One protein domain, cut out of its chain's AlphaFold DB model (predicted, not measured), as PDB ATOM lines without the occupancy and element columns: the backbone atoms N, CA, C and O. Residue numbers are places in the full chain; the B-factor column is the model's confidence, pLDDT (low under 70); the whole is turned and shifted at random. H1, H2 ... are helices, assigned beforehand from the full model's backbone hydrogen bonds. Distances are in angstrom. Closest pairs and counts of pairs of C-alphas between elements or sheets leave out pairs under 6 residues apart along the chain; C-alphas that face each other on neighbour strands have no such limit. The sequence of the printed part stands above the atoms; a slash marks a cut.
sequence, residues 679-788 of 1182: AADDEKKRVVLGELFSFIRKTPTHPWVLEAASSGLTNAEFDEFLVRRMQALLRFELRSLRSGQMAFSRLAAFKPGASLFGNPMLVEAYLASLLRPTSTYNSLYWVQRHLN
ATOM      1  N   ALA A 679     -13.823  -1.406   3.813       69.06
ATOM      2  CA  ALA A 679     -13.958  -1.316   5.264       69.06
ATOM      3  C   ALA A 679     -13.810   0.100   5.877       69.06
ATOM      4  O   ALA A 679     -14.644   0.472   6.697       69.06
ATOM      5  N   ALA A 680     -12.796   0.894   5.515       72.12
ATOM      6  CA  ALA A 680     -12.590   2.255   6.027       72.12
ATOM      7  C   ALA A 680     -13.624   3.271   5.502       72.12
ATOM      8  O   ALA A 680     -14.006   4.194   6.225       72.12
ATOM      9  N   ASP A 681     -14.085   3.124   4.254       76.12
ATOM     10  CA  ASP A 681     -15.197   3.933   3.731       76.12
ATOM     11  C   ASP A 681     -16.518   3.537   4.402       76.12
ATOM     12  O   ASP A 681     -17.268   4.403   4.855       76.12
ATOM     13  N   ASP A 682     -16.769   2.235   4.558       84.50
ATOM     14  CA  ASP A 682     -17.942   1.730   5.269       84.50
ATOM     15  C   ASP A 682     -17.960   2.172   6.730       84.50
ATOM     16  O   ASP A 682     -19.029   2.493   7.237       84.50
ATOM     17  N   GLU A 683     -16.808   2.283   7.388       89.69
ATOM     18  CA  GLU A 683     -16.740   2.806   8.751       89.69
ATOM     19  C   GLU A 683     -17.190   4.268   8.826       89.69
ATOM     20  O   GLU A 683     -18.050   4.626   9.627       89.69
ATOM     21  N   LYS A 684     -16.727   5.114   7.899       86.69
ATOM     22  CA  LYS A 684     -17.207   6.503   7.802       86.69
ATOM     23  C   LYS A 684     -18.706   6.571   7.512       86.69
ATOM     24  O   LYS A 684     -19.380   7.468   8.020       86.69
ATOM     25  N   LYS A 685     -19.242   5.649   6.705       92.12
ATOM     26  CA  LYS A 685     -20.691   5.552   6.463       92.12
ATOM     27  C   LYS A 685     -21.438   5.118   7.719       92.12
ATOM     28  O   LYS A 685     -22.492   5.685   7.988       92.12
ATOM     29  N   ARG A 686     -20.907   4.157   8.486       93.81
ATOM     30  CA  ARG A 686     -21.485   3.706   9.761       93.81
ATOM     31  C   ARG A 686     -21.557   4.840  10.769       93.81
ATOM     32  O   ARG A 686     -22.603   4.987  11.379       93.81
ATOM     33  N   VAL A 687     -20.526   5.680  10.879       93.25
ATOM     34  CA  VAL A 687     -20.556   6.866  11.757       93.25
ATOM     35  C   VAL A 687     -21.705   7.807  11.372       93.25
ATOM     36  O   VAL A 687     -22.548   8.131  12.204       93.25
ATOM     37  N   VAL A 688     -21.806   8.179  10.090       91.75
ATOM     38  CA  VAL A 688     -22.859   9.091   9.597       91.75
ATOM     39  C   VAL A 688     -24.260   8.488   9.749       91.75
ATOM     40  O   VAL A 688     -25.207   9.181  10.117       91.75
ATOM     41  N   LEU A 689     -24.413   7.193   9.461       94.94
ATOM     42  CA  LEU A 689     -25.674   6.487   9.669       94.94
ATOM     43  C   LEU A 689     -25.998   6.389  11.159       94.94
ATOM     44  O   LEU A 689     -27.142   6.619  11.525       94.94
ATOM     45  N   GLY A 690     -25.016   6.115  12.013       94.62
ATOM     46  CA  GLY A 690     -25.172   6.041  13.462       94.62
ATOM     47  C   GLY A 690     -25.800   7.307  14.038       94.62
ATOM     48  O   GLY A 690     -26.732   7.211  14.832       94.62
ATOM     49  N   GLU A 691     -25.390   8.485  13.565       93.38
ATOM     50  CA  GLU A 691     -26.030   9.751  13.934       93.38
ATOM     51  C   GLU A 691     -27.502   9.809  13.498       93.38
ATOM     52  O   GLU A 691     -28.373  10.101  14.319       93.38
ATOM     53  N   LEU A 692     -27.812   9.464  12.244       93.31
ATOM     54  CA  LEU A 692     -29.191   9.415  11.735       93.31
ATOM     55  C   LEU A 692     -30.070   8.412  12.507       93.31
ATOM     56  O   LEU A 692     -31.200   8.728  12.869       93.31
ATOM     57  N   PHE A 693     -29.550   7.222  12.811       95.25
ATOM     58  CA  PHE A 693     -30.240   6.212  13.617       95.25
ATOM     59  C   PHE A 693     -30.381   6.642  15.084       95.25
ATOM     60  O   PHE A 693     -31.373   6.304  15.729       95.25
ATOM     61  N   SER A 694     -29.455   7.450  15.611       92.81
ATOM     62  CA  SER A 694     -29.600   8.042  16.944       92.81
ATOM     63  C   SER A 694     -30.784   9.014  17.019       92.81
ATOM     64  O   SER A 694     -31.482   9.035  18.031       92.81
ATOM     65  N   PHE A 695     -31.074   9.754  15.938       90.31
ATOM     66  CA  PHE A 695     -32.284  10.579  15.848       90.31
ATOM     67  C   PHE A 695     -33.556   9.730  15.855       90.31
ATOM     68  O   PHE A 695     -34.514  10.100  16.532       90.31
ATOM     69  N   ILE A 696     -33.559   8.580  15.167       93.00
ATOM     70  CA  ILE A 696     -34.691   7.637  15.183       93.00
ATOM     71  C   ILE A 696     -34.979   7.191  16.619       93.00
ATOM     72  O   ILE A 696     -36.105   7.334  17.081       93.00
ATOM     73  N   ARG A 697     -33.953   6.738  17.355       91.50
ATOM     74  CA  ARG A 697     -34.102   6.298  18.755       91.50
ATOM     75  C   ARG A 697     -34.634   7.397  19.676       91.50
ATOM     76  O   ARG A 697     -35.449   7.126  20.549       91.50
ATOM     77  N   LYS A 698     -34.172   8.637  19.491       89.12
ATOM     78  CA  LYS A 698     -34.567   9.791  20.318       89.12
ATOM     79  C   LYS A 698     -35.946  10.348  19.977       89.12
ATOM     80  O   LYS A 698     -36.387  11.276  20.646       89.12
ATOM     81  N   THR A 699     -36.608   9.822  18.948       86.38
ATOM     82  CA  THR A 699     -37.908  10.313  18.504       86.38
ATOM     83  C   THR A 699     -39.003   9.285  18.809       86.38
ATOM     84  O   THR A 699     -39.205   8.364  18.017       86.38
ATOM     85  N   PRO A 700     -39.787   9.467  19.889       87.69
ATOM     86  CA  PRO A 700     -40.857   8.535  20.261       87.69
ATOM     87  C   PRO A 700     -41.951   8.405  19.196       87.69
ATOM     88  O   PRO A 700     -42.599   7.373  19.089       87.69
ATOM     89  N   THR A 701     -42.151   9.452  18.393       86.25
ATOM     90  CA  THR A 701     -43.160   9.509  17.328       86.25
ATOM     91  C   THR A 701     -42.682   8.927  15.998       86.25
ATOM     92  O   THR A 701     -43.430   8.946  15.024       86.25
ATOM     93  N   HIS A 702     -41.447   8.421  15.911       91.44
ATOM     94  CA  HIS A 702     -40.956   7.820  14.676       91.44
ATOM     95  C   HIS A 702     -41.737   6.529  14.359       91.44
ATOM     96  O   HIS A 702     -41.872   5.689  15.251       91.44
ATOM     97  N   PRO A 703     -42.176   6.285  13.106       90.56
ATOM     98  CA  PRO A 703     -43.023   5.132  12.783       90.56
ATOM     99  C   PRO A 703     -42.431   3.788  13.209       90.56
ATOM    100  O   PRO A 703     -43.130   2.969  13.785       90.56
ATOM    101  N   TRP A 704     -41.126   3.577  13.004       94.44
ATOM    102  CA  TRP A 704     -40.463   2.341  13.446       94.44
ATOM    103  C   TRP A 704     -40.423   2.176  14.969       94.44
ATOM    104  O   TRP A 704     -40.448   1.049  15.443       94.44
ATOM    105  N   VAL A 705     -40.362   3.273  15.731       93.38
ATOM    106  CA  VAL A 705     -40.383   3.218  17.203       93.38
ATOM    107  C   VAL A 705     -41.798   2.891  17.687       93.38
ATOM    108  O   VAL A 705     -41.964   2.038  18.551       93.38
ATOM    109  N   LEU A 706     -42.821   3.498  17.078       92.75
ATOM    110  CA  LEU A 706     -44.229   3.199  17.362       92.75
ATOM    111  C   LEU A 706     -44.606   1.758  16.980       92.75
ATOM    112  O   LEU A 706     -45.296   1.072  17.733       92.75
ATOM    113  N   GLU A 707     -44.139   1.278  15.828       92.56
ATOM    114  CA  GLU A 707     -44.339  -0.100  15.368       92.56
ATOM    115  C   GLU A 707     -43.629  -1.099  16.288       92.56
ATOM    116  O   GLU A 707     -44.217  -2.111  16.661       92.56
ATOM    117  N   ALA A 708     -42.408  -0.784  16.733       94.44
ATOM    118  CA  ALA A 708     -41.690  -1.603  17.702       94.44
ATOM    119  C   ALA A 708     -42.430  -1.686  19.044       94.44
ATOM    120  O   ALA A 708     -42.662  -2.783  19.548       94.44
ATOM    121  N   ALA A 709     -42.871  -0.542  19.575       92.81
ATOM    122  CA  ALA A 709     -43.617  -0.480  20.828       92.81
ATOM    123  C   ALA A 709     -44.960  -1.226  20.746       92.81
ATOM    124  O   ALA A 709     -45.302  -1.982  21.651       92.81
ATOM    125  N   SER A 710     -45.710  -1.054  19.653       93.50
ATOM    126  CA  SER A 710     -47.001  -1.734  19.452       93.50
ATOM    127  C   SER A 710     -46.866  -3.235  19.189       93.50
ATOM    128  O   SER A 710     -47.760  -3.994  19.554       93.50
ATOM    129  N   SER A 711     -45.746  -3.671  18.610       94.38
ATOM    130  CA  SER A 711     -45.446  -5.089  18.385       94.38
ATOM    131  C   SER A 711     -44.817  -5.774  19.603       94.38
ATOM    132  O   SER A 711     -44.538  -6.967  19.542       94.38
ATOM    133  N   GLY A 712     -44.563  -5.039  20.693       94.69
ATOM    134  CA  GLY A 712     -43.910  -5.572  21.889       94.69
ATOM    135  C   GLY A 712     -42.440  -5.956  21.682       94.69
ATOM    136  O   GLY A 712     -41.931  -6.791  22.424       94.69
ATOM    137  N   LEU A 713     -41.763  -5.371  20.686       94.62
ATOM    138  CA  LEU A 713     -40.340  -5.611  20.430       94.62
ATOM    139  C   LEU A 713     -39.498  -5.077  21.594       94.62
ATOM    140  O   LEU A 713     -39.653  -3.933  22.027       94.62
ATOM    141  N   THR A 714     -38.560  -5.891  22.067       95.69
ATOM    142  CA  THR A 714     -37.559  -5.459  23.043       95.69
ATOM    143  C   THR A 714     -36.600  -4.439  22.418       95.69
ATOM    144  O   THR A 714     -36.384  -4.410  21.204       95.69
ATOM    145  N   ASN A 715     -35.951  -3.615  23.250       92.38
ATOM    146  CA  ASN A 715     -34.937  -2.661  22.774       92.38
ATOM    147  C   ASN A 715     -33.804  -3.357  21.994       92.38
ATOM    148  O   ASN A 715     -33.300  -2.798  21.023       92.38
ATOM    149  N   ALA A 716     -33.440  -4.585  22.384       93.56
ATOM    150  CA  ALA A 716     -32.414  -5.376  21.709       93.56
ATOM    151  C   ALA A 716     -32.850  -5.813  20.300       93.56
ATOM    152  O   ALA A 716     -32.095  -5.644  19.342       93.56
ATOM    153  N   GLU A 717     -34.080  -6.311  20.148       93.06
ATOM    154  CA  GLU A 717     -34.623  -6.696  18.838       93.06
ATOM    155  C   GLU A 717     -34.794  -5.479  17.918       93.06
ATOM    156  O   GLU A 717     -34.528  -5.551  16.711       93.06
ATOM    157  N   PHE A 718     -35.189  -4.334  18.485       95.62
ATOM    158  CA  PHE A 718     -35.257  -3.080  17.744       95.62
ATOM    159  C   PHE A 718     -33.868  -2.621  17.283       95.62
ATOM    160  O   PHE A 718     -33.693  -2.251  16.120       95.62
ATOM    161  N   ASP A 719     -32.854  -2.706  18.142       93.00
ATOM    162  CA  ASP A 719     -31.478  -2.377  17.776       93.00
ATOM    163  C   ASP A 719     -30.931  -3.301  16.681       93.00
ATOM    164  O   ASP A 719     -30.302  -2.824  15.733       93.00
ATOM    165  N   GLU A 720     -31.235  -4.599  16.728       93.31
ATOM    166  CA  GLU A 720     -30.875  -5.535  15.661       93.31
ATOM    167  C   GLU A 720     -31.561  -5.177  14.329       93.31
ATOM    168  O   GLU A 720     -30.955  -5.238  13.251       93.31
ATOM    169  N   PHE A 721     -32.824  -4.743  14.374       95.75
ATOM    170  CA  PHE A 721     -33.512  -4.194  13.205       95.75
ATOM    171  C   PHE A 721     -32.797  -2.952  12.646       95.75
ATOM    172  O   PHE A 721     -32.555  -2.884  11.433       95.75
ATOM    173  N   LEU A 722     -32.396  -1.999  13.496       94.62
ATOM    174  CA  LEU A 722     -31.665  -0.805  13.059       94.62
ATOM    175  C   LEU A 722     -30.293  -1.160  12.467       94.62
ATOM    176  O   LEU A 722     -29.917  -0.596  11.439       94.62
ATOM    177  N   VAL A 723     -29.578  -2.141  13.027       93.56
ATOM    178  CA  VAL A 723     -28.308  -2.641  12.472       93.56
ATOM    179  C   VAL A 723     -28.511  -3.235  11.077       93.56
ATOM    180  O   VAL A 723     -27.785  -2.873  10.145       93.56
ATOM    181  N   ARG A 724     -29.533  -4.080  10.881       94.62
ATOM    182  CA  ARG A 724     -29.874  -4.638   9.558       94.62
ATOM    183  C   ARG A 724     -30.226  -3.539   8.553       94.62
ATOM    184  O   ARG A 724     -29.811  -3.594   7.390       94.62
ATOM    185  N   ARG A 725     -30.942  -2.496   8.987       95.12
ATOM    186  CA  ARG A 725     -31.246  -1.323   8.148       95.12
ATOM    187  C   ARG A 725     -30.000  -0.514   7.812       95.12
ATOM    188  O   ARG A 725     -29.818  -0.167   6.646       95.12
ATOM    189  N   MET A 726     -29.121  -0.267   8.778       94.69
ATOM    190  CA  MET A 726     -27.854   0.426   8.564       94.69
ATOM    191  C   MET A 726     -26.997  -0.304   7.524       94.69
ATOM    192  O   MET A 726     -26.537   0.319   6.569       94.69
ATOM    193  N   GLN A 727     -26.866  -1.630   7.633       91.38
ATOM    194  CA  GLN A 727     -26.158  -2.453   6.646       91.38
ATOM    195  C   GLN A 727     -26.758  -2.313   5.238       91.38
ATOM    196  O   GLN A 727     -26.023  -2.152   4.264       91.38
ATOM    197  N   ALA A 728     -28.091  -2.289   5.115       91.19
ATOM    198  CA  ALA A 728     -28.762  -2.086   3.831       91.19
ATOM    199  C   ALA A 728     -28.510  -0.692   3.216       91.19
ATOM    200  O   ALA A 728     -28.642  -0.527   1.998       91.19
ATOM    201  N   LEU A 729     -28.146   0.308   4.028       93.56
ATOM    202  CA  LEU A 729     -27.840   1.671   3.584       93.56
ATOM    203  C   LEU A 729     -26.357   1.900   3.247       93.56
ATOM    204  O   LEU A 729     -26.058   2.867   2.547       93.56
ATOM    205  N   LEU A 730     -25.442   0.994   3.617       91.12
ATOM    206  CA  LEU A 730     -24.013   1.089   3.254       91.12
ATOM    207  C   LEU A 730     -23.758   1.057   1.736       91.12
ATOM    208  O   LEU A 730     -22.715   1.511   1.263       91.12
ATOM    209  N   ARG A 731     -24.738   0.586   0.954       85.06
ATOM    210  CA  ARG A 731     -24.710   0.619  -0.517       85.06
ATOM    211  C   ARG A 731     -24.759   2.030  -1.116       85.06
ATOM    212  O   ARG A 731     -24.521   2.181  -2.312       85.06
ATOM    213  N   PHE A 732     -25.151   3.042  -0.339       87.62
ATOM    214  CA  PHE A 732     -25.208   4.427  -0.804       87.62
ATOM    215  C   PHE A 732     -23.844   5.115  -0.671       87.62
ATOM    216  O   PHE A 732     -23.040   4.791   0.201       87.62
ATOM    217  N   GLU A 733     -23.576   6.084  -1.551       81.44
ATOM    218  CA  GLU A 733     -22.334   6.859  -1.506       81.44
ATOM    219  C   GLU A 733     -22.263   7.670  -0.199       81.44
ATOM    220  O   GLU A 733     -23.248   8.295   0.205       81.44
ATOM    221  N   LEU A 734     -21.084   7.721   0.438       83.44
ATOM    222  CA  LEU A 734     -20.865   8.459   1.693       83.44
ATOM    223  C   LEU A 734     -21.338   9.918   1.599       83.44
ATOM    224  O   LEU A 734     -21.896  10.467   2.548       83.44
ATOM    225  N   ARG A 735     -21.167  10.544   0.428       80.00
ATOM    226  CA  ARG A 735     -21.642  11.907   0.158       80.00
ATOM    227  C   ARG A 735     -23.161  12.036   0.289       80.00
ATOM    228  O   ARG A 735     -23.626  13.024   0.849       80.00
ATOM    229  N   SER A 736     -23.929  11.071  -0.220       84.19
ATOM    230  CA  SER A 736     -25.392  11.076  -0.113       84.19
ATOM    231  C   SER A 736     -25.833  10.939   1.340       84.19
ATOM    232  O   SER A 736     -26.697  11.693   1.776       84.19
ATOM    233  N   LEU A 737     -25.181  10.052   2.100       91.12
ATOM    234  CA  LEU A 737     -25.452   9.860   3.528       91.12
ATOM    235  C   LEU A 737     -25.165  11.135   4.328       91.12
ATOM    236  O   LEU A 737     -26.026  11.590   5.074       91.12
ATOM    237  N   ARG A 738     -24.001  11.763   4.110       89.81
ATOM    238  CA  ARG A 738     -23.636  13.036   4.759       89.81
ATOM    239  C   ARG A 738     -24.591  14.162   4.396       89.81
ATOM    240  O   ARG A 738     -24.968  14.945   5.254       89.81
ATOM    241  N   SER A 739     -24.998  14.249   3.131       87.38
ATOM    242  CA  SER A 739     -25.935  15.287   2.706       87.38
ATOM    243  C   SER A 739     -27.327  15.078   3.310       87.38
ATOM    244  O   SER A 739     -27.954  16.059   3.695       87.38
ATOM    245  N   GLY A 740     -27.780  13.826   3.441       93.25
ATOM    246  CA  GLY A 740     -29.000  13.471   4.171       93.25
ATOM    247  C   GLY A 740     -28.916  13.834   5.653       93.25
ATOM    248  O   GLY A 740     -29.792  14.536   6.150       93.25
ATOM    249  N   GLN A 741     -27.830  13.433   6.326       94.75
ATOM    250  CA  GLN A 741     -27.557  13.755   7.731       94.75
ATOM    251  C   GLN A 741     -27.544  15.269   7.967       94.75
ATOM    252  O   GLN A 741     -28.306  15.756   8.794       94.75
ATOM    253  N   MET A 742     -26.778  16.035   7.188       91.25
ATOM    254  CA  MET A 742     -26.696  17.487   7.358       91.25
ATOM    255  C   MET A 742     -28.029  18.185   7.085       91.25
ATOM    256  O   MET A 742     -28.405  19.089   7.829       91.25
ATOM    257  N   ALA A 743     -28.741  17.789   6.025       92.81
ATOM    258  CA  ALA A 743     -30.045  18.363   5.702       92.81
ATOM    259  C   ALA A 743     -31.055  18.117   6.829       92.81
ATOM    260  O   ALA A 743     -31.767  19.036   7.226       92.81
ATOM    261  N   PHE A 744     -31.080  16.897   7.369       93.50
ATOM    262  CA  PHE A 744     -31.980  16.530   8.454       93.50
ATOM    263  C   PHE A 744     -31.623  17.234   9.769       93.50
ATOM    264  O   PHE A 744     -32.496  17.833  10.388       93.50
ATOM    265  N   SER A 745     -30.345  17.249  10.162       91.38
ATOM    266  CA  SER A 745     -29.884  17.941  11.373       91.38
ATOM    267  C   SER A 745     -30.195  19.440  11.330       91.38
ATOM    268  O   SER A 745     -30.624  20.015  12.328       91.38
ATOM    269  N   ARG A 746     -30.042  20.082  10.165       92.94
ATOM    270  CA  ARG A 746     -30.394  21.498   9.983       92.94
ATOM    271  C   ARG A 746     -31.901  21.739  10.024       92.94
ATOM    272  O   ARG A 746     -32.322  22.714  10.632       92.94
ATOM    273  N   LEU A 747     -32.706  20.854   9.432       93.12
ATOM    274  CA  LEU A 747     -34.165  20.914   9.554       93.12
ATOM    275  C   LEU A 747     -34.598  20.777  11.023       93.12
ATOM    276  O   LEU A 747     -35.434  21.548  11.486       93.12
ATOM    277  N   ALA A 748     -33.998  19.847  11.770       89.44
ATOM    278  CA  ALA A 748     -34.277  19.664  13.193       89.44
ATOM    279  C   ALA A 748     -33.897  20.893  14.038       89.44
ATOM    280  O   ALA A 748     -34.598  21.229  14.990       89.44
ATOM    281  N   ALA A 749     -32.824  21.593  13.659       90.75
ATOM    282  CA  ALA A 749     -32.388  22.827  14.307       90.75
ATOM    283  C   ALA A 749     -33.194  24.073  13.886       90.75
ATOM    284  O   ALA A 749     -33.181  25.064  14.610       90.75
ATOM    285  N   PHE A 750     -33.898  24.046  12.748       92.25
ATOM    286  CA  PHE A 750     -34.599  25.215  12.203       92.25
ATOM    287  C   PHE A 750     -35.734  25.717  13.108       92.25
ATOM    288  O   PHE A 750     -35.927  26.923  13.240       92.25
ATOM    289  N   LYS A 751     -36.473  24.807  13.757       86.38
ATOM    290  CA  LYS A 751     -37.448  25.145  14.809       86.38
ATOM    291  C   LYS A 751     -37.396  24.118  15.946       86.38
ATOM    292  O   LYS A 751     -38.167  23.154  15.923       86.38
ATOM    293  N   PRO A 752     -36.512  24.305  16.942       81.88
ATOM    294  CA  PRO A 752     -36.402  23.375  18.058       81.88
ATOM    295  C   PRO A 752     -37.729  23.312  18.831       81.88
ATOM    296  O   PRO A 752     -38.324  24.340  19.150       81.88
ATOM    297  N   GLY A 753     -38.209  22.097  19.100       74.69
ATOM    298  CA  GLY A 753     -39.476  21.840  19.798       74.69
ATOM    299  C   GLY A 753     -40.715  21.731  18.898       74.69
ATOM    300  O   GLY A 753     -41.754  21.274  19.366       74.69
ATOM    301  N   ALA A 754     -40.624  22.083  17.611       79.38
ATOM    302  CA  ALA A 754     -41.696  21.793  16.662       79.38
ATOM    303  C   ALA A 754     -41.685  20.304  16.275       79.38
ATOM    304  O   ALA A 754     -40.622  19.719  16.056       79.38
ATOM    305  N   SER A 755     -42.866  19.689  16.138       81.38
ATOM    306  CA  SER A 755     -42.953  18.343  15.563       81.38
ATOM    307  C   SER A 755     -42.515  18.390  14.098       81.38
ATOM    308  O   SER A 755     -43.191  18.989  13.260       81.38
ATOM    309  N   LEU A 756     -41.378  17.753  13.803       78.94
ATOM    310  CA  LEU A 756     -40.863  17.576  12.441       78.94
ATOM    311  C   LEU A 756     -41.711  16.582  11.631       78.94
ATOM    312  O   LEU A 756     -41.733  16.630  10.404       78.94
ATOM    313  N   PHE A 757     -42.392  15.672  12.325       81.00
ATOM    314  CA  PHE A 757     -43.136  14.564  11.741       81.00
ATOM    315  C   PHE A 757     -44.551  15.011  11.382       81.00
ATOM    316  O   PHE A 757     -45.228  15.665  12.176       81.00
ATOM    317  N   GLY A 758     -44.972  14.671  10.167       80.75
ATOM    318  CA  GLY A 758     -46.267  15.008   9.590       80.75
ATOM    319  C   GLY A 758     -46.434  16.483   9.223       80.75
ATOM    320  O   GLY A 758     -47.556  16.895   8.947       80.75
ATOM    321  N   ASN A 759     -45.363  17.288   9.222       87.06
ATOM    322  CA  ASN A 759     -45.457  18.742   9.072       87.06
ATOM    323  C   ASN A 759     -44.803  19.253   7.772       87.06
ATOM    324  O   ASN A 759     -43.712  19.831   7.812       87.06
ATOM    325  N   PRO A 760     -45.460  19.079   6.607       89.75
ATOM    326  CA  PRO A 760     -44.928  19.559   5.333       89.75
ATOM    327  C   PRO A 760     -44.744  21.082   5.318       89.75
ATOM    328  O   PRO A 760     -43.804  21.564   4.697       89.75
ATOM    329  N   MET A 761     -45.563  21.837   6.060       89.19
ATOM    330  CA  MET A 761     -45.440  23.297   6.149       89.19
ATOM    331  C   MET A 761     -44.125  23.730   6.800       89.19
ATOM    332  O   MET A 761     -43.503  24.695   6.361       89.19
ATOM    333  N   LEU A 762     -43.674  23.021   7.840       91.38
ATOM    334  CA  LEU A 762     -42.384  23.302   8.469       91.38
ATOM    335  C   LEU A 762     -41.227  23.040   7.504       91.38
ATOM    336  O   LEU A 762     -40.274  23.817   7.457       91.38
ATOM    337  N   VAL A 763     -41.324  21.960   6.728       92.94
ATOM    338  CA  VAL A 763     -40.320  21.614   5.723       92.94
ATOM    339  C   VAL A 763     -40.316  22.627   4.581       92.94
ATOM    340  O   VAL A 763     -39.241  23.050   4.173       92.94
ATOM    341  N   GLU A 764     -41.476  23.069   4.096       92.56
ATOM    342  CA  GLU A 764     -41.573  24.138   3.096       92.56
ATOM    343  C   GLU A 764     -40.995  25.454   3.615       92.56
ATOM    344  O   GLU A 764     -40.195  26.071   2.919       92.56
ATOM    345  N   ALA A 765     -41.314  25.843   4.852       90.38
ATOM    346  CA  ALA A 765     -40.756  27.040   5.475       90.38
ATOM    347  C   ALA A 765     -39.229  26.957   5.621       90.38
ATOM    348  O   ALA A 765     -38.533  27.937   5.360       90.38
ATOM    349  N   TYR A 766     -38.704  25.785   6.000       94.12
ATOM    350  CA  TYR A 766     -37.263  25.541   6.047       94.12
ATOM    351  C   TYR A 766     -36.641  25.628   4.655       94.12
ATOM    352  O   TYR A 766     -35.644  26.310   4.465       94.12
ATOM    353  N   LEU A 767     -37.219  24.965   3.654       92.12
ATOM    354  CA  LEU A 767     -36.688  24.997   2.296       92.12
ATOM    355  C   LEU A 767     -36.727  26.411   1.713       92.12
ATOM    356  O   LEU A 767     -35.747  26.824   1.105       92.12
ATOM    357  N   ALA A 768     -37.798  27.167   1.943       87.69
ATOM    358  CA  ALA A 768     -37.925  28.554   1.506       87.69
ATOM    359  C   ALA A 768     -36.874  29.483   2.141       87.69
ATOM    360  O   ALA A 768     -36.547  30.509   1.554       87.69
ATOM    361  N   SER A 769     -36.308  29.126   3.300       87.44
ATOM    362  CA  SER A 769     -35.244  29.908   3.941       87.44
ATOM    363  C   SER A 769     -33.843  29.619   3.389       87.44
ATOM    364  O   SER A 769     -32.871  30.202   3.864       87.44
ATOM    365  N   LEU A 770     -33.689  28.675   2.454       82.31
ATOM    366  CA  LEU A 770     -32.382  28.244   1.959       82.31
ATOM    367  C   LEU A 770     -32.061  28.849   0.596       82.31
ATOM    368  O   LEU A 770     -32.857  28.775  -0.331       82.31
ATOM    369  N   LEU A 771     -30.801  29.258   0.421       73.25
ATOM    370  CA  LEU A 771     -30.243  29.658  -0.880       73.25
ATOM    371  C   LEU A 771     -30.218  28.514  -1.917       73.25
ATOM    372  O   LEU A 771     -30.164  28.754  -3.119       73.25
ATOM    373  N   ARG A 772     -30.206  27.244  -1.474       67.50
ATOM    374  CA  ARG A 772     -30.153  26.050  -2.349       67.50
ATOM    375  C   ARG A 772     -31.226  25.021  -1.985       67.50
ATOM    376  O   ARG A 772     -30.904  23.898  -1.576       67.50
ATOM    377  N   PRO A 773     -32.505  25.369  -2.163       85.00
ATOM    378  CA  PRO A 773     -33.609  24.598  -1.612       85.00
ATOM    379  C   PRO A 773     -33.759  23.236  -2.312       85.00
ATOM    380  O   PRO A 773     -34.061  22.236  -1.668       85.00
ATOM    381  N   THR A 774     -33.431  23.124  -3.605       84.94
ATOM    382  CA  THR A 774     -33.572  21.869  -4.371       84.94
ATOM    383  C   THR A 774     -32.625  20.752  -3.911       84.94
ATOM    384  O   THR A 774     -33.022  19.586  -3.879       84.94
ATOM    385  N   SER A 775     -31.368  21.066  -3.566       82.44
ATOM    386  CA  SER A 775     -30.418  20.043  -3.091       82.44
ATOM    387  C   SER A 775     -30.852  19.504  -1.735       82.44
ATOM    388  O   SER A 775     -30.879  18.291  -1.540       82.44
ATOM    389  N   THR A 776     -31.235  20.401  -0.825       91.81
ATOM    390  CA  THR A 776     -31.735  20.039   0.502       91.81
ATOM    391  C   THR A 776     -33.049  19.273   0.408       91.81
ATOM    392  O   THR A 776     -33.180  18.244   1.060       91.81
ATOM    393  N   TYR A 777     -33.967  19.674  -0.481       94.19
ATOM    394  CA  TYR A 777     -35.194  18.927  -0.774       94.19
ATOM    395  C   TYR A 777     -34.888  17.478  -1.169       94.19
ATOM    396  O   TYR A 777     -35.462  16.551  -0.608       94.19
ATOM    397  N   ASN A 778     -33.953  17.251  -2.103       92.25
ATOM    398  CA  ASN A 778     -33.609  15.892  -2.534       92.25
ATOM    399  C   ASN A 778     -32.985  15.067  -1.392       92.25
ATOM    400  O   ASN A 778     -33.269  13.873  -1.283       92.25
ATOM    401  N   SER A 779     -32.163  15.689  -0.542       94.31
ATOM    402  CA  SER A 779     -31.569  15.035   0.630       94.31
ATOM    403  C   SER A 779     -32.617  14.687   1.692       94.31
ATOM    404  O   SER A 779     -32.616  13.564   2.189       94.31
ATOM    405  N   LEU A 780     -33.566  15.583   1.984       95.00
ATOM    406  CA  LEU A 780     -34.688  15.314   2.896       95.00
ATOM    407  C   LEU A 780     -35.640  14.251   2.336       95.00
ATOM    408  O   LEU A 780     -36.071  13.358   3.063       95.00
ATOM    409  N   TYR A 781     -35.908  14.278   1.029       95.00
ATOM    410  CA  TYR A 781     -36.691  13.245   0.356       95.00
ATOM    411  C   TYR A 781     -36.008  11.876   0.443       95.00
ATOM    412  O   TYR A 781     -36.669  10.864   0.677       95.00
ATOM    413  N   TRP A 782     -34.679  11.832   0.294       95.56
ATOM    414  CA  TRP A 782     -33.897  10.613   0.497       95.56
ATOM    415  C   TRP A 782     -34.038  10.097   1.936       95.56
ATOM    416  O   TRP A 782     -34.304   8.909   2.121       95.56
ATOM    417  N   VAL A 783     -33.936  10.983   2.936       94.94
ATOM    418  CA  VAL A 783     -34.112  10.637   4.356       94.94
ATOM    419  C   VAL A 783     -35.515  10.076   4.613       94.94
ATOM    420  O   VAL A 783     -35.624   8.969   5.134       94.94
ATOM    421  N   GLN A 784     -36.582  10.743   4.159       94.44
ATOM    422  CA  GLN A 784     -37.952  10.223   4.282       94.44
ATOM    423  C   GLN A 784     -38.100   8.847   3.615       94.44
ATOM    424  O   GLN A 784     -38.634   7.916   4.210       94.44
ATOM    425  N   ARG A 785     -37.598   8.686   2.386       94.19
ATOM    426  CA  ARG A 785     -37.756   7.446   1.612       94.19
ATOM    427  C   ARG A 785     -37.039   6.246   2.231       94.19
ATOM    428  O   ARG A 785     -37.512   5.122   2.087       94.19
ATOM    429  N   HIS A 786     -35.862   6.455   2.816       94.38
ATOM    430  CA  HIS A 786     -34.987   5.359   3.242       94.38
ATOM    431  C   HIS A 786     -34.977   5.111   4.746       94.38
ATOM    432  O   HIS A 786     -34.689   3.987   5.156       94.38
ATOM    433  N   LEU A 787     -35.297   6.130   5.540       93.62
ATOM    434  CA  LEU A 787     -35.308   6.064   6.999       93.62
ATOM    435  C   LEU A 787     -36.711   6.230   7.594       93.62
ATOM    436  O   LEU A 787     -36.865   6.080   8.792       93.62
ATOM    437  N   ASN A 788     -37.729   6.473   6.762       90.62
ATOM    438  CA  ASN A 788     -39.130   6.594   7.169       90.62
ATOM    439  C   ASN A 788     -39.426   7.751   8.140       90.62
ATOM    440  O   ASN A 788     -40.396   7.707   8.892       90.62
TER     441      ASN A 788
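What this domain is: This is residues 679 to 788 of the 1182 residues of the protein "Hypothetical protein" of Polarella glacialis (UniProt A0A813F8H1). A flat body of crossed helices: H1 and residues 734 to 741 of H4 lie side by side, H3 packs slantwise on H1, and H6 crosses H4. H5 makes a corner with H6. The printed part has 110 residues with six named helices, H1 to H6 in order: all helix, compact, radius of gyration of the C-alphas 14.5 A, spans 41 by 36 by 19 A.

How they stand to each other: H1, residues 679 to 697, touches H3, residues 715 to 729, at a steep tilt of 47 degrees, C-alphas 689 and 726 closest at 6.5 A. H2, residues 703 to 710, touches no helix. H4, residues 734 to 750, touches H1 at a shallow 25 degrees, C-alphas 685 and 734 closest at 5.6 A. H6, residues 773 to 787, touches H4 about perpendicular at 78 degrees, C-alphas 740 and 779 closest at 4.6 A. H5, residues 760 to 768, touches H6 only at the corner. Every helix has each O i to N i+4 pair within hydrogen-bond range.

Where its parts are: H1, 25.4 A, begins at C-alpha (-13.958, -1.316, 5.264); H6, 20.5 A, ends at (-35.308, 6.064, 6.999).

The domain as a whole: The printed part has no cut and no long link; residues 679 and 772 are under 70.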